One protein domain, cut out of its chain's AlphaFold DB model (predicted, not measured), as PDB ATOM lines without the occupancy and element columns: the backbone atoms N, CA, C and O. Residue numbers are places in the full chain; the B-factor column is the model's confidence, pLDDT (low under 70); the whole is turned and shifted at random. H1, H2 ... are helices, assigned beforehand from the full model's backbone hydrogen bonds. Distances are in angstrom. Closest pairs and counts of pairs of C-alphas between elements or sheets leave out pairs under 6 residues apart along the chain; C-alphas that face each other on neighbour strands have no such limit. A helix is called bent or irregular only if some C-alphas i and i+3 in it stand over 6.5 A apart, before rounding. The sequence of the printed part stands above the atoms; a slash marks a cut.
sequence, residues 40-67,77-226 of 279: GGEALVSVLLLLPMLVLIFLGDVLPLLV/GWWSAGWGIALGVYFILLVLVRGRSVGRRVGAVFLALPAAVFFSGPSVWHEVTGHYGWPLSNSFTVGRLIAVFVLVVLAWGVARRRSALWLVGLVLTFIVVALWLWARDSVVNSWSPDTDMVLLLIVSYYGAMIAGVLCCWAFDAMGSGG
ATOM      1  N   GLY A  40     -46.787 -27.975   8.490       57.06
ATOM      2  CA  GLY A  40     -47.749 -27.519   9.499       57.06
ATOM      3  C   GLY A  40     -49.110 -28.222   9.431       57.06
ATOM      4  O   GLY A  40     -49.646 -28.614  10.464       57.06
ATOM      5  N   GLY A  41     -49.644 -28.477   8.230       57.84
ATOM      6  CA  GLY A  41     -50.908 -29.206   8.075       57.84
ATOM      7  C   GLY A  41     -50.782 -30.678   8.476       57.84
ATOM      8  O   GLY A  41     -51.689 -31.243   9.084       57.84
ATOM      9  N   GLU A  42     -49.635 -31.312   8.203       64.00
ATOM     10  CA  GLU A  42     -49.392 -32.681   8.674       64.00
ATOM     11  C   GLU A  42     -49.201 -32.767  10.196       64.00
ATOM     12  O   GLU A  42     -49.589 -33.788  10.773       64.00
ATOM     13  N   ALA A  43     -48.629 -31.735  10.827       63.47
ATOM     14  CA  ALA A  43     -48.473 -31.645  12.279       63.47
ATOM     15  C   ALA A  43     -49.834 -31.521  12.974       63.47
ATOM     16  O   ALA A  43     -50.146 -32.329  13.844       63.47
ATOM     17  N   LEU A  44     -50.683 -30.599  12.511       65.31
ATOM     18  CA  LEU A  44     -52.015 -30.370  13.075       65.31
ATOM     19  C   LEU A  44     -52.905 -31.617  12.970       65.31
ATOM     20  O   LEU A  44     -53.529 -32.021  13.944       65.31
ATOM     21  N   VAL A  45     -52.876 -32.304  11.823       66.50
ATOM     22  CA  VAL A  45     -53.573 -33.589  11.650       66.50
ATOM     23  C   VAL A  45     -53.009 -34.669  12.577       66.50
ATOM     24  O   VAL A  45     -53.756 -35.516  13.046       66.50
ATOM     25  N   SER A  46     -51.702 -34.668  12.854       67.75
ATOM     26  CA  SER A  46     -51.116 -35.647  13.782       67.75
ATOM     27  C   SER A  46     -51.538 -35.368  15.226       67.75
ATOM     28  O   SER A  46     -51.900 -36.306  15.923       67.75
ATOM     29  N   VAL A  47     -51.573 -34.099  15.644       68.69
ATOM     30  CA  VAL A  47     -52.044 -33.683  16.977       68.69
ATOM     31  C   VAL A  47     -53.533 -33.986  17.159       68.69
ATOM     32  O   VAL A  47     -53.921 -34.564  18.170       68.69
ATOM     33  N   LEU A  48     -54.364 -33.691  16.157       75.69
ATOM     34  CA  LEU A  48     -55.796 -34.013  16.190       75.69
ATOM     35  C   LEU A  48     -56.064 -35.520  16.300       75.69
ATOM     36  O   LEU A  48     -57.054 -35.919  16.899       75.69
ATOM     37  N   LEU A  49     -55.180 -36.361  15.761       77.31
ATOM     38  CA  LEU A  49     -55.281 -37.816  15.883       77.31
ATOM     39  C   LEU A  49     -54.764 -38.354  17.230       77.31
ATOM     40  O   LEU A  49     -55.051 -39.505  17.563       77.31
ATOM     41  N   LEU A  50     -54.038 -37.554  18.017       78.19
ATOM     42  CA  LEU A  50     -53.667 -37.911  19.392       78.19
ATOM     43  C   LEU A  50     -54.829 -37.699  20.368       78.19
ATOM     44  O   LEU A  50     -54.947 -38.439  21.334       78.19
ATOM     45  N   LEU A  51     -55.713 -36.739  20.096       78.94
ATOM     46  CA  LEU A  51     -56.891 -36.443  20.919       78.94
ATOM     47  C   LEU A  51     -57.778 -37.671  21.207       78.94
ATOM     48  O   LEU A  51     -57.968 -37.988  22.379       78.94
ATOM     49  N   PRO A  52     -58.280 -38.417  20.203       79.81
ATOM     50  CA  PRO A  52     -59.076 -39.619  20.461       79.81
ATOM     51  C   PRO A  52     -58.270 -40.717  21.170       79.81
ATOM     52  O   PRO A  52     -58.827 -41.435  21.991       79.81
ATOM     53  N   MET A  53     -56.958 -40.822  20.927       81.31
ATOM     54  CA  MET A  53     -56.096 -41.755  21.662       81.31
ATOM     55  C   MET A  53     -56.025 -41.393  23.152       81.31
ATOM     56  O   MET A  53     -56.180 -42.270  23.994       81.31
ATOM     57  N   LEU A  54     -55.846 -40.110  23.480       81.50
ATOM     58  CA  LEU A  54     -55.836 -39.614  24.859       81.50
ATOM     59  C   LEU A  54     -57.178 -39.846  25.562       81.50
ATOM     60  O   LEU A  54     -57.186 -40.219  26.729       81.50
ATOM     61  N   VAL A  55     -58.299 -39.683  24.852       82.81
ATOM     62  CA  VAL A  55     -59.639 -39.978  25.388       82.81
ATOM     63  C   VAL A  55     -59.784 -41.464  25.724       82.81
ATOM     64  O   VAL A  55     -60.258 -41.798  26.805       82.81
ATOM     65  N   LEU A  56     -59.343 -42.358  24.836       81.81
ATOM     66  CA  LEU A  56     -59.397 -43.802  25.072       81.81
ATOM     67  C   LEU A  56     -58.499 -44.237  26.243       81.81
ATOM     68  O   LEU A  56     -58.915 -45.056  27.055       81.81
ATOM     69  N   ILE A  57     -57.299 -43.655  26.360       80.06
ATOM     70  CA  ILE A  57     -56.397 -43.866  27.506       80.06
ATOM     71  C   ILE A  57     -57.056 -43.384  28.798       80.06
ATOM     72  O   ILE A  57     -57.040 -44.085  29.808       80.06
ATOM     73  N   PHE A  58     -57.652 -42.191  28.764       80.44
ATOM     74  CA  PHE A  58     -58.321 -41.627  29.924       80.44
ATOM     75  C   PHE A  58     -59.469 -42.528  30.388       80.44
ATOM     76  O   PHE A  58     -59.534 -42.865  31.564       80.44
ATOM     77  N   LEU A  59     -60.330 -42.970  29.471       81.12
ATOM     78  CA  LEU A  59     -61.471 -43.839  29.781       81.12
ATOM     79  C   LEU A  59     -61.046 -45.232  30.273       81.12
ATOM     80  O   LEU A  59     -61.693 -45.786  31.164       81.12
ATOM     81  N   GLY A  60     -59.981 -45.792  29.695       75.12
ATOM     82  CA  GLY A  60     -59.517 -47.146  29.994       75.12
ATOM     83  C   GLY A  60     -58.720 -47.263  31.290       75.12
ATOM     84  O   GLY A  60     -59.009 -48.152  32.087       75.12
ATOM     85  N   ASP A  61     -57.755 -46.365  31.505       73.75
ATOM     86  CA  ASP A  61     -56.737 -46.536  32.551       73.75
ATOM     87  C   ASP A  61     -56.771 -45.455  33.637       73.75
ATOM     88  O   ASP A  61     -56.418 -45.726  34.781       73.75
ATOM     89  N   VAL A  62     -57.179 -44.225  33.307       77.81
ATOM     90  CA  VAL A  62     -57.107 -43.087  34.246       77.81
ATOM     91  C   VAL A  62     -58.410 -42.938  35.028       77.81
ATOM     92  O   VAL A  62     -58.396 -42.867  36.253       77.81
ATOM     93  N   LEU A  63     -59.552 -42.943  34.341       76.75
ATOM     94  CA  LEU A  63     -60.875 -42.765  34.937       76.75
ATOM     95  C   LEU A  63     -61.189 -43.787  36.049       76.75
ATOM     96  O   LEU A  63     -61.673 -43.346  37.094       76.75
ATOM     97  N   PRO A  64     -60.874 -45.093  35.909       72.69
ATOM     98  CA  PRO A  64     -61.115 -46.066  36.979       72.69
ATOM     99  C   PRO A  64     -60.308 -45.797  38.256       72.69
ATOM    100  O   PRO A  64     -60.730 -46.190  39.338       72.69
ATOM    101  N   LEU A  65     -59.155 -45.125  38.142       72.50
ATOM    102  CA  LEU A  65     -58.320 -44.762  39.290       72.50
ATOM    103  C   LEU A  65     -58.829 -43.506  40.005       72.50
ATOM    104  O   LEU A  65     -58.706 -43.415  41.222       72.50
ATOM    105  N   LEU A  66     -59.392 -42.541  39.268       73.50
ATOM    106  CA  LEU A  66     -59.940 -41.315  39.865       73.50
ATOM    107  C   LEU A  66     -61.300 -41.539  40.519       73.50
ATOM    108  O   LEU A  66     -61.651 -40.821  41.454       73.50
ATOM    109  N   VAL A  67     -62.090 -42.475  39.996       74.50
ATOM    110  CA  VAL A  67     -63.454 -42.710  40.470       74.50
ATOM    111  C   VAL A  67     -63.671 -44.212  40.674       74.50
ATOM    112  O   VAL A  67     -64.314 -44.866  39.852       74.50
ATOM    113  N   GLY A  77     -62.676 -56.767  34.784       60.66
ATOM    114  CA  GLY A  77     -61.681 -56.210  33.859       60.66
ATOM    115  C   GLY A  77     -62.039 -56.330  32.366       60.66
ATOM    116  O   GLY A  77     -61.242 -55.951  31.514       60.66
ATOM    117  N   TRP A  78     -63.262 -56.744  32.015       69.00
ATOM    118  CA  TRP A  78     -63.867 -56.497  30.703       69.00
ATOM    119  C   TRP A  78     -63.897 -55.011  30.314       69.00
ATOM    120  O   TRP A  78     -63.810 -54.711  29.123       69.00
ATOM    121  N   TRP A  79     -63.958 -54.079  31.275       74.94
ATOM    122  CA  TRP A  79     -63.845 -52.643  30.985       74.94
ATOM    123  C   TRP A  79     -62.472 -52.288  30.402       74.94
ATOM    124  O   TRP A  79     -62.377 -51.744  29.300       74.94
ATOM    125  N   SER A  80     -61.397 -52.654  31.107       69.38
ATOM    126  CA  SER A  80     -60.025 -52.391  30.660       69.38
ATOM    127  C   SER A  80     -59.683 -53.186  29.396       69.38
ATOM    128  O   SER A  80     -59.011 -52.671  28.500       69.38
ATOM    129  N   ALA A  81     -60.203 -54.410  29.255       73.12
ATOM    130  CA  ALA A  81     -60.094 -55.190  28.025       73.12
ATOM    131  C   ALA A  81     -60.789 -54.496  26.841       73.12
ATOM    132  O   ALA A  81     -60.190 -54.372  25.771       73.12
ATOM    133  N   GLY A  82     -62.012 -53.991  27.029       80.38
ATOM    134  CA  GLY A  82     -62.782 -53.296  25.995       80.38
ATOM    135  C   GLY A  82     -62.075 -52.045  25.474       80.38
ATOM    136  O   GLY A  82     -61.891 -51.897  24.262       80.38
ATOM    137  N   TRP A  83     -61.596 -51.181  26.374       82.38
ATOM    138  CA  TRP A  83     -60.846 -49.980  25.986       82.38
ATOM    139  C   TRP A  83     -59.462 -50.301  25.415       82.38
ATOM    140  O   TRP A  83     -59.040 -49.663  24.448       82.38
ATOM    141  N   GLY A  84     -58.787 -51.335  25.925       75.69
ATOM    142  CA  GLY A  84     -57.525 -51.819  25.364       75.69
ATOM    143  C   GLY A  84     -57.670 -52.322  23.923       75.69
ATOM    144  O   GLY A  84     -56.848 -51.996  23.062       75.69
ATOM    145  N   ILE A  85     -58.747 -53.056  23.629       81.88
ATOM    146  CA  ILE A  85     -59.087 -53.489  22.265       81.88
ATOM    147  C   ILE A  85     -59.416 -52.275  21.389       81.88
ATOM    148  O   ILE A  85     -58.905 -52.178  20.273       81.88
ATOM    149  N   ALA A  86     -60.216 -51.327  21.889       85.12
ATOM    150  CA  ALA A  86     -60.559 -50.109  21.153       85.12
ATOM    151  C   ALA A  86     -59.312 -49.289  20.773       85.12
ATOM    152  O   ALA A  86     -59.198 -48.842  19.630       85.12
ATOM    153  N   LEU A  87     -58.342 -49.160  21.685       82.00
ATOM    154  CA  LEU A  87     -57.037 -48.542  21.422       82.00
ATOM    155  C   LEU A  87     -56.251 -49.289  20.338       82.00
ATOM    156  O   LEU A  87     -55.727 -48.660  19.415       82.00
ATOM    157  N   GLY A  88     -56.198 -50.621  20.414       81.31
ATOM    158  CA  GLY A  88     -55.533 -51.449  19.406       81.31
ATOM    159  C   GLY A  88     -56.155 -51.294  18.014       81.31
ATOM    160  O   GLY A  88     -55.446 -51.070  17.030       81.31
ATOM    161  N   VAL A  89     -57.488 -51.335  17.931       87.06
ATOM    162  CA  VAL A  89     -58.240 -51.117  16.686       87.06
ATOM    163  C   VAL A  89     -57.993 -49.709  16.149       87.06
ATOM    164  O   VAL A  89     -57.696 -49.549  14.962       87.06
ATOM    165  N   TYR A  90     -58.051 -48.694  17.015       86.19
ATOM    166  CA  TYR A  90     -57.770 -47.312  16.640       86.19
ATOM    167  C   TYR A  90     -56.367 -47.170  16.039       86.19
ATOM    168  O   TYR A  90     -56.212 -46.563  14.979       86.19
ATOM    169  N   PHE A  91     -55.351 -47.788  16.649       81.19
ATOM    170  CA  PHE A  91     -53.983 -47.753  16.136       81.19
ATOM    171  C   PHE A  91     -53.848 -48.408  14.751       81.19
ATOM    172  O   PHE A  91     -53.195 -47.857  13.860       81.19
ATOM    173  N   ILE A  92     -54.506 -49.547  14.523       83.88
ATOM    174  CA  ILE A  92     -54.510 -50.217  13.214       83.88
ATOM    175  C   ILE A  92     -55.171 -49.326  12.153       83.88
ATOM    176  O   ILE A  92     -54.614 -49.135  11.067       83.88
ATOM    177  N   LEU A  93     -56.328 -48.731  12.466       85.06
ATOM    178  CA  LEU A  93     -57.024 -47.801  11.570       85.06
ATOM    179  C   LEU A  93     -56.170 -46.565  11.268       85.06
ATOM    180  O   LEU A  93     -56.052 -46.155  10.112       85.06
ATOM    181  N   LEU A  94     -55.514 -46.010  12.285       82.69
ATOM    182  CA  LEU A  94     -54.597 -44.882  12.161       82.69
ATOM    183  C   LEU A  94     -53.460 -45.203  11.176       82.69
ATOM    184  O   LEU A  94     -53.176 -44.411  10.272       82.69
ATOM    185  N   VAL A  95     -52.846 -46.381  11.301       80.88
ATOM    186  CA  VAL A  95     -51.790 -46.868  10.401       80.88
ATOM    187  C   VAL A  95     -52.309 -47.068   8.972       80.88
ATOM    188  O   VAL A  95     -51.653 -46.649   8.012       80.88
ATOM    189  N   LEU A  96     -53.503 -47.644   8.812       80.75
ATOM    190  CA  LEU A  96     -54.147 -47.850   7.511       80.75
ATOM    191  C   LEU A  96     -54.436 -46.526   6.791       80.75
ATOM    192  O   LEU A  96     -54.117 -46.383   5.607       80.75
ATOM    193  N   VAL A  97     -54.989 -45.544   7.504       79.88
ATOM    194  CA  VAL A  97     -55.330 -44.221   6.960       79.88
ATOM    195  C   VAL A  97     -54.070 -43.410   6.651       79.88
ATOM    196  O   VAL A  97     -54.010 -42.704   5.638       79.88
ATOM    197  N   ARG A  98     -53.035 -43.506   7.495       75.56
ATOM    198  CA  ARG A  98     -51.804 -42.706   7.354       75.56
ATOM    199  C   ARG A  98     -50.743 -43.344   6.462       75.56
ATOM    200  O   ARG A  98     -49.818 -42.638   6.049       75.56
ATOM    201  N   GLY A  99     -50.871 -44.626   6.129       70.88
ATOM    202  CA  GLY A  99     -49.939 -45.313   5.247       70.88
ATOM    203  C   GLY A  99     -49.931 -44.714   3.837       70.88
ATOM    204  O   GLY A  99     -50.983 -44.522   3.219       70.88
ATOM    205  N   ARG A 100     -48.736 -44.418   3.313       68.69
ATOM    206  CA  ARG A 100     -48.574 -43.721   2.019       68.69
ATOM    207  C   ARG A 100     -48.820 -44.597   0.786       68.69
ATOM    208  O   ARG A 100     -49.165 -44.063  -0.259       68.69
ATOM    209  N   SER A 101     -48.656 -45.915   0.891       76.31
ATOM    210  CA  SER A 101     -48.922 -46.864  -0.200       76.31
ATOM    211  C   SER A 101     -49.522 -48.165   0.326       76.31
ATOM    212  O   SER A 101     -49.335 -48.500   1.496       76.31
ATOM    213  N   VAL A 102     -50.210 -48.913  -0.542       73.62
ATOM    214  CA  VAL A 102     -50.872 -50.182  -0.184       73.62
ATOM    215  C   VAL A 102     -49.879 -51.180   0.420       73.62
ATOM    216  O   VAL A 102     -50.102 -51.653   1.527       73.62
ATOM    217  N   GLY A 103     -48.725 -51.409  -0.219       70.62
ATOM    218  CA  GLY A 103     -47.705 -52.325   0.313       70.62
ATOM    219  C   GLY A 103     -47.140 -51.906   1.679       70.62
ATOM    220  O   GLY A 103     -46.837 -52.752   2.516       70.62
ATOM    221  N   ARG A 104     -47.056 -50.598   1.955       75.12
ATOM    222  CA  ARG A 104     -46.594 -50.087   3.258       75.12
ATOM    223  C   ARG A 104     -47.668 -50.162   4.332       75.12
ATOM    224  O   ARG A 104     -47.333 -50.412   5.482       75.12
ATOM    225  N   ARG A 105     -48.937 -49.972   3.966       79.44
ATOM    226  CA  ARG A 105     -50.079 -50.201   4.862       79.44
ATOM    227  C   ARG A 105     -50.103 -51.651   5.314       79.44
ATOM    228  O   ARG A 105     -50.168 -51.894   6.507       79.44
ATOM    229  N   VAL A 106     -49.955 -52.588   4.378       79.69
ATOM    230  CA  VAL A 106     -49.907 -54.025   4.675       79.69
ATOM    231  C   VAL A 106     -48.752 -54.346   5.630       79.69
ATOM    232  O   VAL A 106     -48.991 -54.903   6.697       79.69
ATOM    233  N   GLY A 107     -47.525 -53.914   5.315       75.75
ATOM    234  CA  GLY A 107     -46.370 -54.128   6.198       75.75
ATOM    235  C   GLY A 107     -46.526 -53.494   7.587       75.75
ATOM    236  O   GLY A 107     -46.144 -54.090   8.588       75.75
ATOM    237  N   ALA A 108     -47.127 -52.307   7.670       81.56
ATOM    238  CA  ALA A 108     -47.373 -51.640   8.941       81.56
ATOM    239  C   ALA A 108     -48.499 -52.304   9.753       81.56
ATOM    240  O   ALA A 108     -48.401 -52.366  10.974       81.56
ATOM    241  N   VAL A 109     -49.527 -52.857   9.104       83.62
ATOM    242  CA  VAL A 109     -50.582 -53.644   9.766       83.62
ATOM    243  C   VAL A 109     -50.022 -54.943  10.336       83.62
ATOM    244  O   VAL A 109     -50.347 -55.286  11.469       83.62
ATOM    245  N   PHE A 110     -49.122 -55.616   9.613       84.56
ATOM    246  CA  PHE A 110     -48.427 -56.802  10.130       84.56
ATOM    247  C   PHE A 110     -47.637 -56.530  11.417       84.56
ATOM    248  O   PHE A 110     -47.457 -57.443  12.213       84.56
ATOM    249  N   LEU A 111     -47.201 -55.288  11.643       84.19
ATOM    250  CA  LEU A 111     -46.539 -54.860  12.879       84.19
ATOM    251  C   LEU A 111     -47.535 -54.340  13.929       84.19
ATOM    252  O   LEU A 111     -47.353 -54.569  15.122       84.19
ATOM    253  N   ALA A 112     -48.606 -53.673  13.498       81.69
ATOM    254  CA  ALA A 112     -49.628 -53.119  14.383       81.69
ATOM    255  C   ALA A 112     -50.513 -54.197  15.028       81.69
ATOM    256  O   ALA A 112     -50.907 -54.044  16.180       81.69
ATOM    257  N   LEU A 113     -50.799 -55.291  14.318       84.56
ATOM    258  CA  LEU A 113     -51.573 -56.423  14.838       84.56
ATOM    259  C   LEU A 113     -50.937 -57.056  16.085       84.56
ATOM    260  O   LEU A 113     -51.599 -57.083  17.123       84.56
ATOM    261  N   PRO A 114     -49.673 -57.521  16.055       82.69
ATOM    262  CA  PRO A 114     -49.037 -58.048  17.252       82.69
ATOM    263  C   PRO A 114     -48.898 -56.971  18.331       82.69
ATOM    264  O   PRO A 114     -49.071 -57.296  19.497       82.69
ATOM    265  N   ALA A 115     -48.677 -55.694  17.983       83.00
ATOM    266  CA  ALA A 115     -48.659 -54.616  18.977       83.00
ATOM    267  C   ALA A 115     -49.985 -54.521  19.744       83.00
ATOM    268  O   ALA A 115     -49.981 -54.472  20.972       83.00
ATOM    269  N   ALA A 116     -51.111 -54.548  19.025       82.62
ATOM    270  CA  ALA A 116     -52.444 -54.525  19.612       82.62
ATOM    271  C   ALA A 116     -52.684 -55.759  20.494       82.62
ATOM    272  O   ALA A 116     -53.107 -55.612  21.636       82.62
ATOM    273  N   VAL A 117     -52.329 -56.956  20.011       82.94
ATOM    274  CA  VAL A 117     -52.472 -58.208  20.774       82.94
ATOM    275  C   VAL A 117     -51.602 -58.210  22.028       82.94
ATOM    276  O   VAL A 117     -52.073 -58.580  23.096       82.94
ATOM    277  N   PHE A 118     -50.345 -57.774  21.950       80.44
ATOM    278  CA  PHE A 118     -49.482 -57.684  23.128       80.44
ATOM    279  C   PHE A 118     -49.950 -56.598  24.098       80.44
ATOM    280  O   PHE A 118     -49.741 -56.730  25.301       80.44
ATOM    281  N   PHE A 119     -50.594 -55.541  23.610       76.06
ATOM    282  CA  PHE A 119     -51.118 -54.476  24.450       76.06
ATOM    283  C   PHE A 119     -52.378 -54.916  25.209       76.06
ATOM    284  O   PHE A 119     -52.362 -54.892  26.444       76.06
ATOM    285  N   SER A 120     -53.415 -55.378  24.498       73.25
ATOM    286  CA  SER A 120     -54.725 -55.747  25.062       73.25
ATOM    287  C   SER A 120     -54.822 -57.202  25.527       73.25
ATOM    288  O   SER A 120     -55.718 -57.559  26.285       73.25
ATOM    289  N   GLY A 121     -53.924 -58.072  25.070       72.25
ATOM    290  CA  GLY A 121     -53.955 -59.504  25.358       72.25
ATOM    291  C   GLY A 121     -53.925 -59.816  26.850       72.25
ATOM    292  O   GLY A 121     -54.692 -60.666  27.274       72.25
ATOM    293  N   PRO A 122     -53.114 -59.132  27.675       71.19
ATOM    294  CA  PRO A 122     -53.089 -59.421  29.108       71.19
ATOM    295  C   PRO A 122     -54.286 -58.952  29.913       71.19
ATOM    296  O   PRO A 122     -54.586 -59.601  30.906       71.19
ATOM    297  N   SER A 123     -54.973 -57.877  29.516       69.50
ATOM    298  CA  SER A 123     -56.246 -57.526  30.157       69.50
ATOM    299  C   SER A 123     -57.302 -58.579  29.829       69.50
ATOM    300  O   SER A 123     -57.987 -59.050  30.726       69.50
ATOM    301  N   VAL A 124     -57.344 -59.064  28.583       69.94
ATOM    302  CA  VAL A 124     -58.203 -60.200  28.200       69.94
ATOM    303  C   VAL A 124     -57.793 -61.488  28.928       69.94
ATOM    304  O   VAL A 124     -58.644 -62.205  29.440       69.94
ATOM    305  N   TRP A 125     -56.495 -61.781  29.007       70.00
ATOM    306  CA  TRP A 125     -55.963 -62.965  29.680       70.00
ATOM    307  C   TRP A 125     -56.289 -62.947  31.166       70.00
ATOM    308  O   TRP A 125     -56.786 -63.939  31.671       70.00
ATOM    309  N   HIS A 126     -56.083 -61.820  31.848       66.88
ATOM    310  CA  HIS A 126     -56.423 -61.665  33.258       66.88
ATOM    311  C   HIS A 126     -57.906 -61.943  33.525       66.88
ATOM    312  O   HIS A 126     -58.224 -62.608  34.502       66.88
ATOM    313  N   GLU A 127     -58.812 -61.523  32.645       68.88
ATOM    314  CA  GLU A 127     -60.236 -61.840  32.804       68.88
ATOM    315  C   GLU A 127     -60.554 -63.309  32.532       68.88
ATOM    316  O   GLU A 127     -61.338 -63.925  33.252       68.88
ATOM    317  N   VAL A 128     -59.922 -63.898  31.516       68.00
ATOM    318  CA  VAL A 128     -60.150 -65.299  31.141       68.00
ATOM    319  C   VAL A 128     -59.523 -66.263  32.156       68.00
ATOM    320  O   VAL A 128     -60.099 -67.308  32.455       68.00
ATOM    321  N   THR A 129     -58.355 -65.927  32.709       65.56
ATOM    322  CA  THR A 129     -57.574 -66.793  33.605       65.56
ATOM    323  C   THR A 129     -57.588 -66.369  35.064       65.56
ATOM    324  O   THR A 129     -57.122 -67.129  35.913       65.56
ATOM    325  N   GLY A 130     -58.133 -65.198  35.390       57.16
ATOM    326  CA  GLY A 130     -58.318 -64.721  36.762       57.16
ATOM    327  C   GLY A 130     -59.229 -65.638  37.575       57.16
ATOM    328  O   GLY A 130     -59.016 -65.806  38.771       57.16
ATOM    329  N   HIS A 131     -60.144 -66.350  36.907       53.62
ATOM    330  CA  HIS A 131     -60.926 -67.433  37.510       53.62
ATOM    331  C   HIS A 131     -60.068 -68.637  37.952       53.62
ATOM    332  O   HIS A 131     -60.452 -69.371  38.857       53.62
ATOM    333  N   TYR A 132     -58.893 -68.830  37.343       53.06
ATOM    334  CA  TYR A 132     -57.988 -69.956  37.594       53.06
ATOM    335  C   TYR A 132     -56.763 -69.584  38.447       53.06
ATOM    336  O   TYR A 132     -55.979 -70.467  38.788       53.06
ATOM    337  N   GLY A 133     -56.586 -68.306  38.809       53.22
ATOM    338  CA  GLY A 133     -55.507 -67.852  39.694       53.22
ATOM    339  C   GLY A 133     -54.104 -67.910  39.078       53.22
ATOM    340  O   GLY A 133     -53.140 -68.153  39.796       53.22
ATOM    341  N   TRP A 134     -53.972 -67.727  37.759       55.28
ATOM    342  CA  TRP A 134     -52.679 -67.754  37.055       55.28
ATOM    343  C   TRP A 134     -52.158 -66.327  36.809       55.28
ATOM    344  O   TRP A 134     -52.499 -65.727  35.784       55.28
ATOM    345  N   PRO A 135     -51.344 -65.747  37.713       58.72
ATOM    346  CA  PRO A 135     -50.765 -64.428  37.498       58.72
ATOM    347  C   PRO A 135     -49.685 -64.468  36.407       58.72
ATOM    348  O   PRO A 135     -48.854 -65.375  36.352       58.72
ATOM    349  N   LEU A 136     -49.661 -63.445  35.549       60.00
ATOM    350  CA  LEU A 136     -48.553 -63.216  34.619       60.00
ATOM    351  C   LEU A 136     -47.327 -62.733  35.407       60.00
ATOM    352  O   LEU A 136     -47.426 -61.815  36.219       60.00
ATOM    353  N   SER A 137     -46.161 -63.338  35.171       60.22
ATOM    354  CA  SER A 137     -44.926 -62.946  35.854       60.22
ATOM    355  C   SER A 137     -44.503 -61.515  35.482       60.22
ATOM    356  O   SER A 137     -44.653 -61.078  34.340       60.22
ATOM    357  N   ASN A 138     -43.914 -60.774  36.427       56.44
ATOM    358  CA  ASN A 138     -43.462 -59.393  36.195       56.44
ATOM    359  C   ASN A 138     -42.468 -59.259  35.023       56.44
ATOM    360  O   ASN A 138     -42.512 -58.273  34.286       56.44
ATOM    361  N   SER A 139     -41.617 -60.265  34.801       54.34
ATOM    362  CA  SER A 139     -40.685 -60.308  33.667       54.34
ATOM    363  C   SER A 139     -41.410 -60.369  32.318       54.34
ATOM    364  O   SER A 139     -40.966 -59.754  31.347       54.34
ATOM    365  N   PHE A 140     -42.558 -61.050  32.260       66.75
ATOM    366  CA  PHE A 140     -43.410 -61.074  31.074       66.75
ATOM    367  C   PHE A 140     -44.031 -59.696  30.807       66.75
ATOM    368  O   PHE A 140     -44.083 -59.254  29.660       66.75
ATOM    369  N   THR A 141     -44.424 -58.971  31.859       67.62
ATOM    370  CA  THR A 141     -44.973 -57.610  31.755       67.62
ATOM    371  C   THR A 141     -43.961 -56.625  31.170       67.62
ATOM    372  O   THR A 141     -44.292 -55.898  30.235       67.62
ATOM    373  N   VAL A 142     -42.714 -56.627  31.653       65.88
ATOM    374  CA  VAL A 142     -41.666 -55.721  31.145       65.88
ATOM    375  C   VAL A 142     -41.316 -56.028  29.687       65.88
ATOM    376  O   VAL A 142     -41.330 -55.126  28.846       65.88
ATOM    377  N   GLY A 143     -41.062 -57.302  29.362       69.25
ATOM    378  CA  GLY A 143     -40.720 -57.716  27.997       69.25
ATOM    379  C   GLY A 143     -41.826 -57.394  26.989       69.25
ATOM    380  O   GLY A 143     -41.556 -56.896  25.893       69.25
ATOM    381  N   ARG A 144     -43.086 -57.587  27.387       74.38
ATOM    382  CA  ARG A 144     -44.259 -57.191  26.602       74.38
ATOM    383  C   ARG A 144     -44.305 -55.690  26.340       74.38
ATOM    384  O   ARG A 144     -44.538 -55.299  25.201       74.38
ATOM    385  N   LEU A 145     -44.141 -54.850  27.365       72.12
ATOM    386  CA  LEU A 145     -44.256 -53.396  27.201       72.12
ATOM    387  C   LEU A 145     -43.209 -52.868  26.215       72.12
ATOM    388  O   LEU A 145     -43.546 -52.045  25.365       72.12
ATOM    389  N   ILE A 146     -41.986 -53.409  26.262       72.88
ATOM    390  CA  ILE A 146     -40.934 -53.124  25.276       72.88
ATOM    391  C   ILE A 146     -41.377 -53.556  23.875       72.88
ATOM    392  O   ILE A 146     -41.277 -52.769  22.933       72.88
ATOM    393  N   ALA A 147     -41.896 -54.779  23.727       79.06
ATOM    394  CA  ALA A 147     -42.350 -55.294  22.437       79.06
ATOM    395  C   ALA A 147     -43.468 -54.431  21.828       79.06
ATOM    396  O   ALA A 147     -43.377 -54.067  20.656       79.06
ATOM    397  N   VAL A 148     -44.477 -54.044  22.618       80.38
ATOM    398  CA  VAL A 148     -45.551 -53.133  22.181       80.38
ATOM    399  C   VAL A 148     -44.957 -51.823  21.681       80.38
ATOM    400  O   VAL A 148     -45.270 -51.387  20.575       80.38
ATOM    401  N   PHE A 149     -44.057 -51.227  22.460       75.69
ATOM    402  CA  PHE A 149     -43.447 -49.946  22.129       75.69
ATOM    403  C   PHE A 149     -42.690 -50.005  20.799       75.69
ATOM    404  O   PHE A 149     -42.906 -49.184  19.903       75.69
ATOM    405  N   VAL A 150     -41.836 -51.016  20.641       78.81
ATOM    406  CA  VAL A 150     -41.044 -51.226  19.427       78.81
ATOM    407  C   VAL A 150     -41.954 -51.461  18.225       78.81
ATOM    408  O   VAL A 150     -41.760 -50.836  17.182       78.81
ATOM    409  N   LEU A 151     -42.979 -52.306  18.362       82.12
ATOM    410  CA  LEU A 151     -43.908 -52.608  17.275       82.12
ATOM    411  C   LEU A 151     -44.750 -51.392  16.867       82.12
ATOM    412  O   LEU A 151     -44.924 -51.167  15.671       82.12
ATOM    413  N   VAL A 152     -45.214 -50.575  17.819       79.56
ATOM    414  CA  VAL A 152     -45.947 -49.325  17.545       79.56
ATOM    415  C   VAL A 152     -45.074 -48.353  16.751       79.56
ATOM    416  O   VAL A 152     -45.488 -47.835  15.709       79.56
ATOM    417  N   VAL A 153     -43.836 -48.141  17.198       77.31
ATOM    418  CA  VAL A 153     -42.899 -47.210  16.555       77.31
ATOM    419  C   VAL A 153     -42.489 -47.716  15.169       77.31
ATOM    420  O   VAL A 153     -42.458 -46.937  14.213       77.31
ATOM    421  N   LEU A 154     -42.238 -49.020  15.024       79.44
ATOM    422  CA  LEU A 154     -41.942 -49.650  13.736       79.44
ATOM    423  C   LEU A 154     -43.134 -49.574  12.778       79.44
ATOM    424  O   LEU A 154     -42.951 -49.172  11.630       79.44
ATOM    425  N   ALA A 155     -44.345 -49.909  13.228       80.56
ATOM    426  CA  ALA A 155     -45.558 -49.825  12.415       80.56
ATOM    427  C   ALA A 155     -45.775 -48.393  11.910       80.56
ATOM    428  O   ALA A 155     -45.995 -48.171  10.716       80.56
ATOM    429  N   TRP A 156     -45.617 -47.404  12.793       78.12
ATOM    430  CA  TRP A 156     -45.711 -45.993  12.433       78.12
ATOM    431  C   TRP A 156     -44.627 -45.561  11.432       78.12
ATOM    432  O   TRP A 156     -44.923 -44.929  10.410       78.12
ATOM    433  N   GLY A 157     -43.374 -45.942  11.691       73.38
ATOM    434  CA  GLY A 157     -42.234 -45.661  10.823       73.38
ATOM    435  C   GLY A 157     -42.394 -46.262   9.426       73.38
ATOM    436  O   GLY A 157     -42.242 -45.556   8.425       73.38
ATOM    437  N   VAL A 158     -42.788 -47.535   9.335       76.38
ATOM    438  CA  VAL A 158     -43.046 -48.243   8.070       76.38
ATOM    439  C   VAL A 158     -44.206 -47.605   7.302       76.38
ATOM    440  O   VAL A 158     -44.097 -47.405   6.086       76.38
ATOM    441  N   ALA A 159     -45.281 -47.211   7.991       72.94
ATOM    442  CA  ALA A 159     -46.434 -46.568   7.365       72.94
ATOM    443  C   ALA A 159     -46.066 -45.235   6.682       72.94
ATOM    444  O   ALA A 159     -46.577 -44.931   5.592       72.94
ATOM    445  N   ARG A 160     -45.163 -44.441   7.283       70.00
ATOM    446  CA  ARG A 160     -44.844 -43.079   6.810       70.00
ATOM    447  C   ARG A 160     -43.491 -42.906   6.108       70.00
ATOM    448  O   ARG A 160     -43.358 -41.902   5.415       70.00
ATOM    449  N   ARG A 161     -42.554 -43.858   6.167       67.69
ATOM    450  CA  ARG A 161     -41.171 -43.776   5.631       67.69
ATOM    451  C   ARG A 161     -41.002 -42.921   4.353       67.69
ATOM    452  O   ARG A 161     -41.428 -43.338   3.272       67.69
ATOM    453  N   ARG A 162     -40.312 -41.773   4.421       63.78
ATOM    454  CA  ARG A 162     -39.818 -41.019   3.237       63.78
ATOM    455  C   ARG A 162     -38.306 -41.156   3.053       63.78
ATOM    456  O   ARG A 162     -37.816 -41.207   1.922       63.78
ATOM    457  N   SER A 163     -37.571 -41.247   4.154       64.19
ATOM    458  CA  SER A 163     -36.112 -41.431   4.194       64.19
ATOM    459  C   SER A 163     -35.745 -42.526   5.204       64.19
ATOM    460  O   SER A 163     -36.641 -43.144   5.760       64.19
ATOM    461  N   ALA A 164     -34.462 -42.831   5.419       68.25
ATOM    462  CA  ALA A 164     -34.034 -43.732   6.501       68.25
ATOM    463  C   ALA A 164     -33.911 -43.017   7.865       68.25
ATOM    464  O   ALA A 164     -33.746 -43.679   8.881       68.25
ATOM    465  N   LEU A 165     -34.051 -41.684   7.905       70.25
ATOM    466  CA  LEU A 165     -33.830 -40.866   9.106       70.25
ATOM    467  C   LEU A 165     -34.853 -41.111  10.225       70.25
ATOM    468  O   LEU A 165     -34.564 -40.827  11.381       70.25
ATOM    469  N   TRP A 166     -36.001 -41.723   9.924       71.69
ATOM    470  CA  TRP A 166     -36.943 -42.192  10.949       71.69
ATOM    471  C   TRP A 166     -36.309 -43.193  11.935       71.69
ATOM    472  O   TRP A 166     -36.753 -43.264  13.079       71.69
ATOM    473  N   LEU A 167     -35.252 -43.915  11.526       75.06
ATOM    474  CA  LEU A 167     -34.485 -44.813  12.397       75.06
ATOM    475  C   LEU A 167     -33.760 -44.053  13.514       75.06
ATOM    476  O   LEU A 167     -33.633 -44.575  14.613       75.06
ATOM    477  N   VAL A 168     -33.340 -42.806  13.277       76.38
ATOM    478  CA  VAL A 168     -32.741 -41.955  14.321       76.38
ATOM    479  C   VAL A 168     -33.784 -41.617  15.386       76.38
ATOM    480  O   VAL A 168     -33.519 -41.734  16.579       76.38
ATOM    481  N   GLY A 169     -35.007 -41.288  14.955       70.56
ATOM    482  CA  GLY A 169     -36.136 -41.123  15.870       70.56
ATOM    483  C   GLY A 169     -36.439 -42.402  16.654       70.56
ATOM    484  O   GLY A 169     -36.753 -42.330  17.836       70.56
ATOM    485  N   LEU A 170     -36.268 -43.572  16.034       74.38
ATOM    486  CA  LEU A 170     -36.456 -44.871  16.682       74.38
ATOM    487  C   LEU A 170     -35.380 -45.141  17.750       74.38
ATOM    488  O   LEU A 170     -35.711 -45.612  18.834       74.38
ATOM    489  N   VAL A 171     -34.120 -44.771  17.500       80.56
ATOM    490  CA  VAL A 171     -33.045 -44.840  18.508       80.56
ATOM    491  C   VAL A 171     -33.341 -43.921  19.695       80.56
ATOM    492  O   VAL A 171     -33.268 -44.360  20.840       80.56
ATOM    493  N   LEU A 172     -33.747 -42.671  19.447       74.50
ATOM    494  CA  LEU A 172     -34.164 -41.759  20.521       74.50
ATOM    495  C   LEU A 172     -35.353 -42.309  21.307       74.50
ATOM    496  O   LEU A 172     -35.409 -42.184  22.526       74.50
ATOM    497  N   THR A 173     -36.270 -42.972  20.613       68.94
ATOM    498  CA  THR A 173     -37.411 -43.625  21.244       68.94
ATOM    499  C   THR A 173     -36.968 -44.743  22.188       68.94
ATOM    500  O   THR A 173     -37.449 -44.801  23.314       68.94
ATOM    501  N   PHE A 174     -36.000 -45.576  21.791       75.94
ATOM    502  CA  PHE A 174     -35.413 -46.580  22.683       75.94
ATOM    503  C   PHE A 174     -34.785 -45.968  23.936       75.94
ATOM    504  O   PHE A 174     -34.947 -46.520  25.021       75.94
ATOM    505  N   ILE A 175     -34.103 -44.828  23.806       79.25
ATOM    506  CA  ILE A 175     -33.509 -44.125  24.952       79.25
ATOM    507  C   ILE A 175     -34.606 -43.661  25.917       79.25
ATOM    508  O   ILE A 175     -34.505 -43.902  27.117       79.25
ATOM    509  N   VAL A 176     -35.685 -43.061  25.403       77.56
ATOM    510  CA  VAL A 176     -36.833 -42.636  26.223       77.56
ATOM    511  C   VAL A 176     -37.489 -43.830  26.926       77.56
ATOM    512  O   VAL A 176     -37.818 -43.733  28.104       77.56
ATOM    513  N   VAL A 177     -37.627 -44.973  26.246       72.62
ATOM    514  CA  VAL A 177     -38.167 -46.211  26.841       72.62
ATOM    515  C   VAL A 177     -37.269 -46.743  27.947       72.62
ATOM    516  O   VAL A 177     -37.766 -47.105  29.009       72.62
ATOM    517  N   ALA A 178     -35.957 -46.794  27.719       74.94
ATOM    518  CA  ALA A 178     -35.005 -47.266  28.716       74.94
ATOM    519  C   ALA A 178     -35.027 -46.379  29.971       74.94
ATOM    520  O   ALA A 178     -35.066 -46.895  31.087       74.94
ATOM    521  N   LEU A 179     -35.089 -45.056  29.787       79.69
ATOM    522  CA  LEU A 179     -35.241 -44.099  30.885       79.69
ATOM    523  C   LEU A 179     -36.577 -44.274  31.615       79.69
ATOM    524  O   LEU A 179     -36.607 -44.228  32.843       79.69
ATOM    525  N   TRP A 180     -37.669 -44.514  30.884       81.25
ATOM    526  CA  TRP A 180     -38.978 -44.767  31.484       81.25
ATOM    527  C   TRP A 180     -39.003 -46.070  32.290       81.25
ATOM    528  O   TRP A 180     -39.510 -46.076  33.404       81.25
ATOM    529  N   LEU A 181     -38.418 -47.157  31.777       74.56
ATOM    530  CA  LEU A 181     -38.306 -48.427  32.503       74.56
ATOM    531  C   LEU A 181     -37.465 -48.285  33.771       74.56
ATOM    532  O   LEU A 181     -37.833 -48.810  34.817       74.56
ATOM    533  N   TRP A 182     -36.370 -47.531  33.696       74.31
ATOM    534  CA  TRP A 182     -35.548 -47.232  34.863       74.31
ATOM    535  C   TRP A 182     -36.312 -46.410  35.916       74.31
ATOM    536  O   TRP A 182     -36.283 -46.736  37.105       74.31
ATOM    537  N   ALA A 183     -37.059 -45.387  35.488       73.06
ATOM    538  CA  ALA A 183     -37.912 -44.597  36.376       73.06
ATOM    539  C   ALA A 183     -39.052 -45.438  36.977       73.06
ATOM    540  O   ALA A 183     -39.311 -45.355  38.176       73.06
ATOM    541  N   ARG A 184     -39.686 -46.301  36.173       73.38
ATOM    542  CA  ARG A 184     -40.690 -47.273  36.619       73.38
ATOM    543  C   ARG A 184     -40.145 -48.145  37.730       73.38
ATOM    544  O   ARG A 184     -40.779 -48.243  38.773       73.38
ATOM    545  N   ASP A 185     -39.012 -48.797  37.501       72.06
ATOM    546  CA  ASP A 185     -38.460 -49.735  38.474       72.06
ATOM    547  C   ASP A 185     -38.041 -49.003  39.756       72.06
ATOM    548  O   ASP A 185     -38.170 -49.554  40.845       72.06
ATOM    549  N   SER A 186     -37.647 -47.731  39.662       73.00
ATOM    550  CA  SER A 186     -37.381 -46.890  40.835       73.00
ATOM    551  C   SER A 186     -38.649 -46.603  41.657       73.00
ATOM    552  O   SER A 186     -38.592 -46.582  42.883       73.00
ATOM    553  N   VAL A 187     -39.799 -46.423  40.999       67.00
ATOM    554  CA  VAL A 187     -41.101 -46.171  41.649       67.00
ATOM    555  C   VAL A 187     -41.736 -47.462  42.175       67.00
ATOM    556  O   VAL A 187     -42.224 -47.491  43.300       67.00
ATOM    557  N   VAL A 188     -41.713 -48.548  41.401       66.00
ATOM    558  CA  VAL A 188     -42.314 -49.841  41.778       66.00
ATOM    559  C   VAL A 188     -41.587 -50.482  42.962       66.00
ATOM    560  O   VAL A 188     -42.223 -51.143  43.775       66.00
ATOM    561  N   ASN A 189     -40.275 -50.266  43.083       67.75
ATOM    562  CA  ASN A 189     -39.487 -50.750  44.219       67.75
ATOM    563  C   ASN A 189     -39.496 -49.784  45.421       67.75
ATOM    564  O   ASN A 189     -38.792 -50.029  46.404       67.75
ATOM    565  N   SER A 190     -40.257 -48.685  45.362       67.06
ATOM    566  CA  SER A 190     -40.463 -47.826  46.529       67.06
ATOM    567  C   SER A 190     -41.349 -48.535  47.561       67.06
ATOM    568  O   SER A 190     -42.233 -49.315  47.216       67.06
ATOM    569  N   TRP A 191     -41.087 -48.300  48.849       48.78
ATOM    570  CA  TRP A 191     -41.721 -49.023  49.961       48.78
ATOM    571  C   TRP A 191     -43.243 -48.809  50.084       48.78
ATOM    572  O   TRP A 191     -43.908 -49.586  50.765       48.78
ATOM    573  N   SER A 192     -43.802 -47.788  49.425       56.22
ATOM    574  CA  SER A 192     -45.242 -47.514  49.381       56.22
ATOM    575  C   SER A 192     -45.596 -46.685  48.135       56.22
ATOM    576  O   SER A 192     -45.537 -45.456  48.180       56.22
ATOM    577  N   PRO A 193     -45.928 -47.312  46.996       60.44
ATOM    578  CA  PRO A 193     -46.378 -46.567  45.831       60.44
ATOM    579  C   PRO A 193     -47.777 -45.992  46.092       60.44
ATOM    580  O   PRO A 193     -48.761 -46.730  46.141       60.44
ATOM    581  N   ASP A 194     -47.859 -44.672  46.249       72.06
ATOM    582  CA  ASP A 194     -49.131 -43.953  46.346       72.06
ATOM    583  C   ASP A 194     -49.887 -43.999  45.005       72.06
ATOM    584  O   ASP A 194     -49.281 -44.098  43.931       72.06
ATOM    585  N   THR A 195     -51.216 -43.869  45.040       68.88
ATOM    586  CA  THR A 195     -52.076 -43.823  43.839       68.88
ATOM    587  C   THR A 195     -51.591 -42.786  42.821       68.88
ATOM    588  O   THR A 195     -51.582 -43.055  41.618       68.88
ATOM    589  N   ASP A 196     -51.093 -41.642  43.293       72.38
ATOM    590  CA  ASP A 196     -50.531 -40.579  42.454       72.38
ATOM    591  C   ASP A 196     -49.270 -41.030  41.702       72.38
ATOM    592  O   ASP A 196     -49.069 -40.667  40.540       72.38
ATOM    593  N   MET A 197     -48.436 -41.874  42.318       69.19
ATOM    594  CA  MET A 197     -47.243 -42.430  41.674       69.19
ATOM    595  C   MET A 197     -47.603 -43.440  40.584       69.19
ATOM    596  O   MET A 197     -46.975 -43.457  39.522       69.19
ATOM    597  N   VAL A 198     -48.644 -44.247  40.806       69.81
ATOM    598  CA  VAL A 198     -49.184 -45.168  39.792       69.81
ATOM    599  C   VAL A 198     -49.764 -44.387  38.611       69.81
ATOM    600  O   VAL A 198     -49.514 -44.720  37.451       69.81
ATOM    601  N   LEU A 199     -50.480 -43.301  38.891       71.62
ATOM    602  CA  LEU A 199     -51.087 -42.451  37.873       71.62
ATOM    603  C   LEU A 199     -50.020 -41.726  37.035       71.62
ATOM    604  O   LEU A 199     -50.083 -41.738  35.803       71.62
ATOM    605  N   LEU A 200     -48.975 -41.192  37.676       73.00
ATOM    606  CA  LEU A 200     -47.798 -40.631  36.997       73.00
ATOM    607  C   LEU A 200     -47.076 -41.669  36.130       73.00
ATOM    608  O   LEU A 200     -46.616 -41.349  35.028       73.00
ATOM    609  N   LEU A 201     -46.993 -42.919  36.585       74.81
ATOM    610  CA  LEU A 201     -46.389 -44.004  35.818       74.81
ATOM    611  C   LEU A 201     -47.188 -44.319  34.540       74.81
ATOM    612  O   LEU A 201     -46.599 -44.476  33.467       74.81
ATOM    613  N   ILE A 202     -48.520 -44.355  34.631       73.81
ATOM    614  CA  ILE A 202     -49.416 -44.564  33.482       73.81
ATOM    615  C   ILE A 202     -49.303 -43.397  32.494       73.81
ATOM    616  O   ILE A 202     -49.079 -43.606  31.300       73.81
ATOM    617  N   VAL A 203     -49.396 -42.156  32.979       77.69
ATOM    618  CA  VAL A 203     -49.305 -40.959  32.126       77.69
ATOM    619  C   VAL A 203     -47.941 -40.876  31.437       77.69
ATOM    620  O   VAL A 203     -47.869 -40.597  30.237       77.69
ATOM    621  N   SER A 204     -46.854 -41.170  32.154       78.12
ATOM    622  CA  SER A 204     -45.502 -41.159  31.585       78.12
ATOM    623  C   SER A 204     -45.272 -42.267  30.548       78.12
ATOM    624  O   SER A 204     -44.559 -42.017  29.576       78.12
ATOM    625  N   TYR A 205     -45.914 -43.437  30.675       76.62
ATOM    626  CA  TYR A 205     -45.850 -44.514  29.673       76.62
ATOM    627  C   TYR A 205     -46.408 -44.065  28.319       76.62
ATOM    628  O   TYR A 205     -45.742 -44.161  27.280       76.62
ATOM    629  N   TYR A 206     -47.625 -43.520  28.328       77.25
ATOM    630  CA  TYR A 206     -48.264 -43.016  27.116       77.25
ATOM    631  C   TYR A 206     -47.563 -41.769  26.578       77.25
ATOM    632  O   TYR A 206     -47.381 -41.645  25.365       77.25
ATOM    633  N   GLY A 207     -47.100 -40.885  27.466       78.88
ATOM    634  CA  GLY A 207     -46.290 -39.722  27.106       78.88
ATOM    635  C   GLY A 207     -45.009 -40.113  26.368       78.88
ATOM    636  O   GLY A 207     -44.714 -39.549  25.313       78.88
ATOM    637  N   ALA A 208     -44.297 -41.134  26.854       78.19
ATOM    638  CA  ALA A 208     -43.117 -41.680  26.193       78.19
ATOM    639  C   ALA A 208     -43.448 -42.237  24.798       78.19
ATOM    640  O   ALA A 208     -42.727 -41.941  23.839       78.19
ATOM    641  N   MET A 209     -44.531 -43.015  24.652       75.75
ATOM    642  CA  MET A 209     -44.947 -43.563  23.347       75.75
ATOM    643  C   MET A 209     -45.249 -42.458  22.340       75.75
ATOM    644  O   MET A 209     -44.751 -42.488  21.210       75.75
ATOM    645  N   ILE A 210     -46.029 -41.463  22.757       80.25
ATOM    646  CA  ILE A 210     -46.390 -40.324  21.915       80.25
ATOM    647  C   ILE A 210     -45.132 -39.541  21.524       80.25
ATOM    648  O   ILE A 210     -44.941 -39.248  20.341       80.25
ATOM    649  N   ALA A 211     -44.236 -39.262  22.475       80.12
ATOM    650  CA  ALA A 211     -42.973 -38.580  22.208       80.12
ATOM    651  C   ALA A 211     -42.107 -39.345  21.196       80.12
ATOM    652  O   ALA A 211     -41.590 -38.739  20.260       80.12
ATOM    653  N   GLY A 212     -42.006 -40.673  21.309       74.38
ATOM    654  CA  GLY A 212     -41.264 -41.502  20.355       74.38
ATOM    655  C   GLY A 212     -41.825 -41.438  18.931       74.38
ATOM    656  O   GLY A 212     -41.099 -41.189  17.962       74.38
ATOM    657  N   VAL A 213     -43.147 -41.561  18.798       75.25
ATOM    658  CA  VAL A 213     -43.866 -41.420  17.519       75.25
ATOM    659  C   VAL A 213     -43.652 -40.027  16.904       75.25
ATOM    660  O   VAL A 213     -43.435 -39.911  15.688       75.25
ATOM    661  N   LEU A 214     -43.665 -38.973  17.728       79.31
ATOM    662  CA  LEU A 214     -43.403 -37.591  17.313       79.31
ATOM    663  C   LEU A 214     -41.937 -37.367  16.916       79.31
ATOM    664  O   LEU A 214     -41.687 -36.709  15.906       79.31
ATOM    665  N   CYS A 215     -40.976 -37.959  17.627       75.81
ATOM    666  CA  CYS A 215     -39.558 -37.938  17.262       75.81
ATOM    667  C   CYS A 215     -39.337 -38.588  15.891       75.81
ATOM    668  O   CYS A 215     -38.764 -37.964  14.996       75.81
ATOM    669  N   CYS A 216     -39.860 -39.800  15.668       72.88
ATOM    670  CA  CYS A 216     -39.815 -40.454  14.355       72.88
ATOM    671  C   CYS A 216     -40.423 -39.584  13.248       72.88
ATOM    672  O   CYS A 216     -39.893 -39.541  12.134       72.88
ATOM    673  N   TRP A 217     -41.509 -38.870  13.550       73.88
ATOM    674  CA  TRP A 217     -42.113 -37.934  12.609       73.88
ATOM    675  C   TRP A 217     -41.215 -36.726  12.314       73.88
ATOM    676  O   TRP A 217     -41.015 -36.404  11.141       73.88
ATOM    677  N   ALA A 218     -40.652 -36.086  13.339       72.38
ATOM    678  CA  ALA A 218     -39.813 -34.900  13.191       72.38
ATOM    679  C   ALA A 218     -38.592 -35.180  12.297       72.38
ATOM    680  O   ALA A 218     -38.332 -34.434  11.350       72.38
ATOM    681  N   PHE A 219     -37.901 -36.303  12.517       71.00
ATOM    682  CA  PHE A 219     -36.739 -36.684  11.708       71.00
ATOM    683  C   PHE A 219     -37.106 -37.110  10.276       71.00
ATOM    684  O   PHE A 219     -36.382 -36.778   9.333       71.00
ATOM    685  N   ASP A 220     -38.241 -37.791  10.065       67.25
ATOM    686  CA  ASP A 220     -38.710 -38.111   8.704       67.25
ATOM    687  C   ASP A 220     -39.116 -36.843   7.928       67.25
ATOM    688  O   ASP A 220     -38.848 -36.731   6.725       67.25
ATOM    689  N   ALA A 221     -39.697 -35.849   8.613       64.62
ATOM    690  CA  ALA A 221     -40.032 -34.554   8.030       64.62
ATOM    691  C   ALA A 221     -38.771 -33.793   7.578       64.62
ATOM    692  O   ALA A 221     -38.708 -33.377   6.414       64.62
ATOM    693  N   MET A 222     -37.747 -33.704   8.438       64.56
ATOM    694  CA  MET A 222     -36.451 -33.081   8.120       64.56
ATOM    695  C   MET A 222     -35.777 -33.739   6.906       64.56
ATOM    696  O   MET A 222     -35.353 -33.050   5.976       64.56
ATOM    697  N   GLY A 223     -35.767 -35.075   6.854       58.16
ATOM    698  CA  GLY A 223     -35.200 -35.831   5.734       58.16
ATOM    699  C   GLY A 223     -35.913 -35.625   4.395       58.16
ATOM    700  O   GLY A 223     -35.304 -35.753   3.332       58.16
ATOM    701  N   SER A 224     -37.207 -35.296   4.429       54.91
ATOM    702  CA  SER A 224     -37.999 -35.042   3.223       54.91
ATOM    703  C   SER A 224     -37.884 -33.610   2.693       54.91
ATOM    704  O   SER A 224     -37.942 -33.416   1.480       54.91
ATOM    705  N   GLY A 225     -37.646 -32.626   3.569       50.06
ATOM    706  CA  GLY A 225     -37.421 -31.229   3.178       50.06
ATOM    707  C   GLY A 225     -36.095 -31.002   2.445       50.06
ATOM    708  O   GLY A 225     -36.010 -30.122   1.591       50.06
ATOM    709  N   GLY A 226     -35.083 -31.836   2.708       44.97
ATOM    710  CA  GLY A 226     -33.781 -31.763   2.034       44.97
ATOM    711  C   GLY A 226     -33.795 -32.212   0.567       44.97
ATOM    712  O   GLY A 226     -33.010 -31.712  -0.228       44.97
TER     713      GLY A 226
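Overview. This is residues 40 to 67 and 77 to 226 of the 279 residues of an uncharacterized protein of Mycolicibacterium insubricum (UniProt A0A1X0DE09). Six long helices run up and down side by side in a closed loop, H1 to H6 in chain order, with H4 set inward to touch H2 and H6. This all-helix bundle has 178 printed residues, is compact with a radius of gyration of the C-alphas of 16.9 A, and spans 53 by 30 by 29 A.

Arrangement. Start at H1, residues 40 to 66, only just irregular, C-alphas 60 to 63 being 6.7 A apart; its residues 53 to 61 alone touch H2, residues 78 to 98, closest at C-alphas 60 and 83, 5.1 A. H3, residues 102 to 132, one helix by its hydrogen bonds, is bent, C-alphas 119 to 122 being 7.1 A apart. Arm H3a, residues 102 to 119, forms a hairpin with H2; arm H3b, residues 122 to 132, is irregular, C-alphas 128 to 131 being 6.8 A apart. The hub H4, residues 138 to 160, touches H3a, C-alphas 108 and 155 being closest, 4.3 A. H5, residues 166 to 188, and H6, residues 195 to 226, form a hairpin. Every O i to N i+4 pair is within hydrogen-bond range in H2, H4, H5 and H6, against 18 of 23 in H1, 13 of 14 in H3a and 5 of 7 in H3b.

Along the chain. Find C-alpha 40, where H1 begins, at (-47.749, -27.519, 9.499); H6, 47.2 A from first to last C-alpha, ends at C-alpha 226 at (-33.781, -31.763, 2.034).

Size, cuts and confidence. Residues 68 to 76 are cut out, a 15.1 A gap between C-alphas 67 and 77; of the links printed whole, none is long. Confidence is low, under 70, for instance at residues 126 to 143.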